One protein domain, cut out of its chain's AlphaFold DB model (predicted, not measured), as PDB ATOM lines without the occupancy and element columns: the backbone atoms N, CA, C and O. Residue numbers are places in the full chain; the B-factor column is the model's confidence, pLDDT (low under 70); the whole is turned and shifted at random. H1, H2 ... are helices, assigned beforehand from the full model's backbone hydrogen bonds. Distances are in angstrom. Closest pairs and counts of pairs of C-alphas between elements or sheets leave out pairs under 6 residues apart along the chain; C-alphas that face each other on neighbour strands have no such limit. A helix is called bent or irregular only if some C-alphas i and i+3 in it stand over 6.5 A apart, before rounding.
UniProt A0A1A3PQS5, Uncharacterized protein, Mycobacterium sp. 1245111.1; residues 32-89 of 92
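This is residues 32 to 89 of the 92 residues of an uncharacterized protein of Mycobacterium sp. 1245111.1 (UniProt A0A1A3PQS5). The printed part is a long helical hairpin in the outline of a rod: the helix H1 runs along most of its length, the chain turns through residues 60 to 65, and the second helix, H2, folds back alongside H1. The two helices lie side by side but splay a little, and residues 83 to 89 at the far end of H2 stick out. The printed part has 58 residues, with two named helices in the order H1, H2 and no named strand; the class is all helix. The whole is loose, with a radius of gyration of the C-alphas of 14.2 A, and spans 48 by 15 by 13 A.

H1, residues 32 to 59, touches H2, residues 66 to 88, with 14 pairs of C-alphas within 8 A. The closest C-alphas of the two are those of Ile 38 and Leu 75, 6.1 A apart. Their lines stand at a shallow tilt of 29 degrees, and they run opposite ways. Their centres are 14.1 A apart. H1 and H2 form a helical hairpin, two helices in succession that touch and run opposite ways. In H1 and H2 every O i to N i+4 pair is within hydrogen-bond range.

H1 begins at C-alpha 32, at (160.866, 177.597, 114.270), and ends at C-alpha 59, at (141.290, 156.255, 143.162), 40.9 A from first to last C-alpha. H2 measures 33.4 A from C-alpha 66 to C-alpha 88, which is at (150.423, 183.358, 105.411). Neither helix is bent.

The two C-alphas farthest apart are those of Glu 59 and Phe 89, at 48.3 A. The first and last printed C-alphas, of Lys 32 and Phe 89, are 12.7 A apart. The link from H1 to H2, six residues, is short. The printed part has no cut. Its mean pLDDT is 94.1, and no printed residue is under 70.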
ATOM      1  N   LYS A  32     159.852 178.497 113.702       94.88
ATOM      2  CA  LYS A  32     160.866 177.597 114.270       94.88
ATOM      3  C   LYS A  32     160.782 177.562 115.797       94.88
ATOM      4  O   LYS A  32     160.766 176.472 116.364       94.88
ATOM      5  N   LEU A  33     160.688 178.725 116.440       95.44
ATOM      6  CA  LEU A  33     160.543 178.836 117.896       95.44
ATOM      7  C   LEU A  33     159.246 178.168 118.372       95.44
ATOM      8  O   LEU A  33     159.281 177.277 119.216       95.44
ATOM      9  N   LEU A  34     158.128 178.478 117.717       94.94
ATOM     10  CA  LEU A  34     156.816 177.946 118.067       94.94
ATOM     11  C   LEU A  34     156.743 176.415 117.941       94.94
ATOM     12  O   LEU A  34     156.130 175.756 118.775       94.94
ATOM     13  N   ARG A  35     157.419 175.814 116.949       96.38
ATOM     14  CA  ARG A  35     157.541 174.345 116.846       96.38
ATOM     15  C   ARG A  35     158.266 173.740 118.051       96.38
ATOM     16  O   ARG A  35     157.822 172.716 118.568       96.38
ATOM     17  N   ARG A  36     159.356 174.362 118.510       96.50
ATOM     18  CA  ARG A  36     160.113 173.903 119.688       96.50
ATOM     19  C   ARG A  36     159.276 174.001 120.963       96.50
ATOM     20  O   ARG A  36     159.314 173.087 121.793       96.50
ATOM     21  N   ASP A  37     158.504 175.073 121.099       94.94
ATOM     22  CA  ASP A  37     157.626 175.280 122.249       94.94
ATOM     23  C   ASP A  37     156.468 174.283 122.255       94.94
ATOM     24  O   ASP A  37     156.205 173.661 123.284       94.94
ATOM     25  N   ILE A  38     155.840 174.040 121.098       97.19
ATOM     26  CA  ILE A  38     154.812 173.004 120.918       97.19
ATOM     27  C   ILE A  38     155.339 171.633 121.340       97.19
ATOM     28  O   ILE A  38     154.658 170.926 122.083       97.19
ATOM     29  N   GLU A  39     156.544 171.258 120.912       97.25
ATOM     30  CA  GLU A  39     157.139 169.965 121.265       97.25
ATOM     31  C   GLU A  39     157.434 169.861 122.770       97.25
ATOM     32  O   GLU A  39     157.194 168.843 123.423       97.25
ATOM     33  N   THR A  40     157.898 170.954 123.368       95.06
ATOM     34  CA  THR A  40     158.135 171.022 124.813       95.06
ATOM     35  C   THR A  40     156.832 170.923 125.607       95.06
ATOM     36  O   THR A  40     156.765 170.172 126.581       95.06
ATOM     37  N   MET A  41     155.783 171.630 125.184       94.75
ATOM     38  CA  MET A  41     154.460 171.559 125.803       94.75
ATOM     39  C   MET A  41     153.843 170.168 125.653       94.75
ATOM     40  O   MET A  41     153.352 169.634 126.643       94.75
ATOM     41  N   LYS A  42     153.946 169.536 124.474       96.69
ATOM     42  CA  LYS A  42     153.494 168.154 124.235       96.69
ATOM     43  C   LYS A  42     154.062 167.183 125.266       96.69
ATOM     44  O   LYS A  42     153.305 166.470 125.913       96.69
ATOM     45  N   ARG A  43     155.384 167.192 125.467       94.44
ATOM     46  CA  ARG A  43     156.045 166.300 126.435       94.44
ATOM     47  C   ARG A  43     155.562 166.530 127.867       94.44
ATOM     48  O   ARG A  43     155.347 165.574 128.607       94.44
ATOM     49  N   LYS A  44     155.354 167.794 128.255       91.31
ATOM     50  CA  LYS A  44     154.815 168.146 129.580       91.31
ATOM     51  C   LYS A  44     153.371 167.671 129.756       91.31
ATOM     52  O   LYS A  44     153.051 167.148 130.819       91.31
ATOM     53  N   VAL A  45     152.538 167.828 128.726       95.12
ATOM     54  CA  VAL A  45     151.148 167.352 128.713       95.12
ATOM     55  C   VAL A  45     151.110 165.837 128.856       95.12
ATOM     56  O   VAL A  45     150.524 165.366 129.818       95.12
ATOM     57  N   VAL A  46     151.828 165.087 128.014       95.81
ATOM     58  CA  VAL A  46     151.854 163.612 128.066       95.81
ATOM     59  C   VAL A  46     152.275 163.104 129.446       95.81
ATOM     60  O   VAL A  46     151.642 162.213 130.009       95.81
ATOM     61  N   LYS A  47     153.318 163.699 130.042       94.00
ATOM     62  CA  LYS A  47     153.759 163.324 131.391       94.00
ATOM     63  C   LYS A  47     152.678 163.593 132.445       94.00
ATOM     64  O   LYS A  47     152.455 162.755 133.315       94.00
ATOM     65  N   ALA A  48     152.028 164.752 132.385       93.81
ATOM     66  CA  ALA A  48     150.978 165.125 133.329       93.81
ATOM     67  C   ALA A  48     149.696 164.294 133.142       93.81
ATOM     68  O   ALA A  48     149.068 163.928 134.131       93.81
ATOM     69  N   GLU A  49     149.342 163.954 131.904       95.69
ATOM     70  CA  GLU A  49     148.226 163.065 131.569       95.69
ATOM     71  C   GLU A  49     148.467 161.658 132.089       95.69
ATOM     72  O   GLU A  49     147.599 161.112 132.752       95.69
ATOM     73  N   SER A  50     149.659 161.099 131.870       95.81
ATOM     74  CA  SER A  50     150.008 159.777 132.394       95.81
ATOM     75  C   SER A  50     149.955 159.743 133.925       95.81
ATOM     76  O   SER A  50     149.434 158.796 134.506       95.81
ATOM     77  N   ALA A  51     150.441 160.792 134.595       94.75
ATOM     78  CA  ALA A  51     150.351 160.893 136.051       94.75
ATOM     79  C   ALA A  51     148.901 161.035 136.544       94.75
ATOM     80  O   ALA A  51     148.549 160.500 137.591       94.75
ATOM     81  N   TRP A  52     148.056 161.757 135.808       96.00
ATOM     82  CA  TRP A  52     146.634 161.864 136.117       96.00
ATOM     83  C   TRP A  52     145.906 160.534 135.902       96.00
ATOM     84  O   TRP A  52     145.204 160.094 136.803       96.00
ATOM     85  N   GLN A  53     146.162 159.854 134.786       95.75
ATOM     86  CA  GLN A  53     145.576 158.560 134.456       95.75
ATOM     87  C   GLN A  53     145.883 157.500 135.519       95.75
ATOM     88  O   GLN A  53     144.979 156.808 135.966       95.75
ATOM     89  N   LYS A  54     147.130 157.443 136.002       96.25
ATOM     90  CA  LYS A  54     147.514 156.546 137.105       96.25
ATOM     91  C   LYS A  54     146.713 156.789 138.384       96.25
ATOM     92  O   LYS A  54     146.404 155.840 139.089       96.25
ATOM     93  N   ARG A  55     146.371 158.048 138.682       94.50
ATOM     94  CA  ARG A  55     145.504 158.370 139.826       94.50
ATOM     95  C   ARG A  55     144.063 157.947 139.575       94.50
ATOM     96  O   ARG A  55     143.438 157.415 140.480       94.50
ATOM     97  N   CYS A  56     143.566 158.110 138.348       96.56
ATOM     98  CA  CYS A  56     142.246 157.600 137.978       96.56
ATOM     99  C   CYS A  56     142.142 156.074 138.132       96.56
ATOM    100  O   CYS A  56     141.096 155.561 138.516       96.56
ATOM    101  N   GLU A  57     143.222 155.348 137.836       95.88
ATOM    102  CA  GLU A  57     143.296 153.891 137.996       95.88
ATOM    103  C   GLU A  57     143.303 153.460 139.469       95.88
ATOM    104  O   GLU A  57     142.729 152.424 139.793       95.88
ATOM    105  N   SER A  58     143.922 154.239 140.365       95.25
ATOM    106  CA  SER A  58     144.014 153.901 141.793       95.25
ATOM    107  C   SER A  58     142.831 154.384 142.633       95.25
ATOM    108  O   SER A  58     142.440 153.707 143.578       95.25
ATOM    109  N   GLU A  59     142.283 155.559 142.327       93.75
ATOM    110  CA  GLU A  59     141.290 156.255 143.162       93.75
ATOM    111  C   GLU A  59     139.890 156.273 142.522       93.75
ATOM    112  O   GLU A  59     138.944 156.806 143.102       93.75
ATOM    113  N   GLY A  60     139.735 155.690 141.327       91.56
ATOM    114  CA  GLY A  60     138.584 155.951 140.467       91.56
ATOM    115  C   GLY A  60     138.704 157.316 139.785       91.56
ATOM    116  O   GLY A  60     139.687 158.033 139.958       91.56
ATOM    117  N   TYR A  61     137.725 157.683 138.956       92.94
ATOM    118  CA  TYR A  61     137.799 158.932 138.195       92.94
ATOM    119  C   TYR A  61     138.004 160.152 139.108       92.94
ATOM    120  O   TYR A  61     137.182 160.434 139.979       92.94
ATOM    121  N   VAL A  62     139.072 160.908 138.845       94.06
ATOM    122  CA  VAL A  62     139.368 162.187 139.498       94.06
ATOM    123  C   VAL A  62     139.458 163.293 138.456       94.06
ATOM    124  O   VAL A  62     139.954 163.077 137.349       94.06
ATOM    125  N   GLU A  63     139.023 164.500 138.811       92.88
ATOM    126  CA  GLU A  63     139.084 165.658 137.914       92.88
ATOM    127  C   GLU A  63     140.539 165.930 137.464       92.88
ATOM    128  O   GLU A  63     141.469 165.898 138.288       92.88
ATOM    129  N   PRO A  64     140.790 166.213 136.171       91.69
ATOM    130  CA  PRO A  64     142.112 166.602 135.710       91.69
ATOM    131  C   PRO A  64     142.608 167.863 136.435       91.69
ATOM    132  O   PRO A  64     141.857 168.817 136.649       91.69
ATOM    133  N   PRO A  65     143.910 167.949 136.761       93.38
ATOM    134  CA  PRO A  65     144.471 169.167 137.331       93.38
ATOM    135  C   PRO A  65     144.188 170.381 136.437       93.38
ATOM    136  O   PRO A  65     144.513 170.352 135.252       93.38
ATOM    137  N   LYS A  66     143.694 171.492 137.002       93.69
ATOM    138  CA  LYS A  66     143.422 172.741 136.250       93.69
ATOM    139  C   LYS A  66     144.589 173.163 135.348       93.69
ATOM    140  O   LYS A  66     144.403 173.571 134.207       93.69
ATOM    141  N   ARG A  67     145.822 173.001 135.839       89.50
ATOM    142  CA  ARG A  67     147.039 173.308 135.075       89.50
ATOM    143  C   ARG A  67     147.190 172.445 133.817       89.50
ATOM    144  O   ARG A  67     147.701 172.941 132.822       89.50
ATOM    145  N   LEU A  68     146.761 171.181 133.845       93.31
ATOM    146  CA  LEU A  68     146.783 170.302 132.675       93.31
ATOM    147  C   LEU A  68     145.826 170.816 131.592       93.31
ATOM    148  O   LEU A  68     146.218 170.890 130.430       93.31
ATOM    149  N   VAL A  69     144.617 171.229 131.982       92.81
ATOM    150  CA  VAL A  69     143.625 171.818 131.067       92.81
ATOM    151  C   VAL A  69     144.186 173.078 130.402       92.81
ATOM    152  O   VAL A  69     144.253 173.143 129.176       92.81
ATOM    153  N   ILE A  70     144.727 174.010 131.192       92.56
ATOM    154  CA  ILE A  70     145.328 175.251 130.675       92.56
ATOM    155  C   ILE A  70     146.451 174.951 129.672       92.56
ATOM    156  O   ILE A  70     146.526 175.561 128.608       92.56
ATOM    157  N   VAL A  71     147.346 174.004 129.973       91.62
ATOM    158  CA  VAL A  71     148.458 173.686 129.061       91.62
ATOM    159  C   VAL A  71     147.952 173.039 127.763       91.62
ATOM    160  O   VAL A  71     148.514 173.317 126.702       91.62
ATOM    161  N   ARG A  72     146.883 172.232 127.801       93.81
ATOM    162  CA  ARG A  72     146.240 171.692 126.586       93.81
ATOM    163  C   ARG A  72     145.673 172.809 125.708       93.81
ATOM    164  O   ARG A  72     145.903 172.802 124.499       93.81
ATOM    165  N   GLU A  73     144.998 173.786 126.302       94.94
ATOM    166  CA  GLU A  73     144.453 174.943 125.581       94.94
ATOM    167  C   GLU A  73     145.559 175.779 124.932       94.94
ATOM    168  O   GLU A  73     145.482 176.093 123.742       94.94
ATOM    169  N   ARG A  74     146.640 176.060 125.671       93.75
ATOM    170  CA  ARG A  74     147.809 176.781 125.142       93.75
ATOM    171  C   ARG A  74     148.517 176.015 124.030       93.75
ATOM    172  O   ARG A  74     148.955 176.613 123.051       93.75
ATOM    173  N   LEU A  75     148.587 174.688 124.127       96.19
ATOM    174  CA  LEU A  75     149.115 173.849 123.051       96.19
ATOM    175  C   LEU A  75     148.238 173.930 121.792       96.19
ATOM    176  O   LEU A  75     148.768 173.995 120.681       96.19
ATOM    177  N   ALA A  76     146.912 173.934 121.949       95.88
ATOM    178  CA  ALA A  76     145.982 174.095 120.834       95.88
ATOM    179  C   ALA A  76     146.114 175.483 120.188       95.88
ATOM    180  O   ALA A  76     146.170 175.593 118.964       95.88
ATOM    181  N   GLU A  77     146.237 176.533 120.999       96.31
ATOM    182  CA  GLU A  77     146.476 177.903 120.544       96.31
ATOM    183  C   GLU A  77     147.787 178.026 119.758       96.31
ATOM    184  O   GLU A  77     147.780 178.495 118.620       96.31
ATOM    185  N   ALA A  78     148.891 177.501 120.292       95.31
ATOM    186  CA  ALA A  78     150.183 177.506 119.613       95.31
ATOM    187  C   ALA A  78     150.134 176.773 118.260       95.31
ATOM    188  O   ALA A  78     150.717 177.229 117.276       95.31
ATOM    189  N   ARG A  79     149.393 175.659 118.167       96.69
ATOM    190  CA  ARG A  79     149.172 174.959 116.890       96.69
ATOM    191  C   ARG A  79     148.384 175.810 115.893       96.69
ATOM    192  O   ARG A  79     148.761 175.842 114.722       96.69
ATOM    193  N   ARG A  80     147.336 176.512 116.339       96.81
ATOM    194  CA  ARG A  80     146.568 177.440 115.488       96.81
ATOM    195  C   ARG A  80     147.449 178.577 114.975       96.81
ATOM    196  O   ARG A  80     147.451 178.840 113.778       96.81
ATOM    197  N   MET A  81     148.259 179.179 115.845       95.00
ATOM    198  CA  MET A  81     149.211 180.227 115.461       95.00
ATOM    199  C   MET A  81     150.226 179.724 114.431       95.00
ATOM    200  O   MET A  81     150.468 180.389 113.428       95.00
ATOM    201  N   LEU A  82     150.784 178.524 114.629       94.62
ATOM    202  CA  LEU A  82     151.727 177.931 113.681       94.62
ATOM    203  C   LEU A  82     151.068 177.652 112.324       94.62
ATOM    204  O   LEU A  82     151.688 177.873 111.286       94.62
ATOM    205  N   SER A  83     149.828 177.161 112.330       94.00
ATOM    206  CA  SER A  83     149.051 176.924 111.111       94.00
ATOM    207  C   SER A  83     148.803 178.230 110.352       94.00
ATOM    208  O   SER A  83     149.158 178.313 109.179       94.00
ATOM    209  N   ALA A  84     148.317 179.272 111.033       92.50
ATOM    210  CA  ALA A  84     148.085 180.587 110.439       92.50
ATOM    211  C   ALA A  84     149.374 181.205 109.871       92.50
ATOM    212  O   ALA A  84     149.379 181.759 108.772       92.50
ATOM    213  N   LEU A  85     150.491 181.057 110.588       91.00
ATOM    214  CA  LEU A  85     151.788 181.567 110.157       91.00
ATOM    215  C   LEU A  85     152.294 180.862 108.892       91.00
ATOM    216  O   LEU A  85     152.748 181.530 107.968       91.00
ATOM    217  N   ASN A  86     152.170 179.531 108.816       88.69
ATOM    218  CA  ASN A  86     152.560 178.776 107.619       88.69
ATOM    219  C   ASN A  86     151.604 179.018 106.437       88.69
ATOM    220  O   ASN A  86     152.049 178.958 105.297       88.69
ATOM    221  N   ALA A  87     150.319 179.298 106.688       90.06
ATOM    222  CA  ALA A  87     149.365 179.654 105.637       90.06
ATOM    223  C   ALA A  87     149.688 181.027 105.023       90.06
ATOM    224  O   ALA A  87     149.671 181.184 103.806       90.06
ATOM    225  N   ARG A  88     150.038 182.012 105.863       88.88
ATOM    226  CA  ARG A  88     150.423 183.358 105.411       88.88
ATOM    227  C   ARG A  88     151.813 183.394 104.766       88.88
ATOM    228  O   ARG A  88     152.040 184.178 103.849       88.88
ATOM    229  N   PHE A  89     152.737 182.553 105.232       87.44
ATOM    230  CA  PHE A  89     154.105 182.465 104.718       87.44
ATOM    231  C   PHE A  89     154.479 181.006 104.400       87.44
ATOM    232  O   PHE A  89     155.188 180.369 105.188       87.44
TER     233      PHE A  89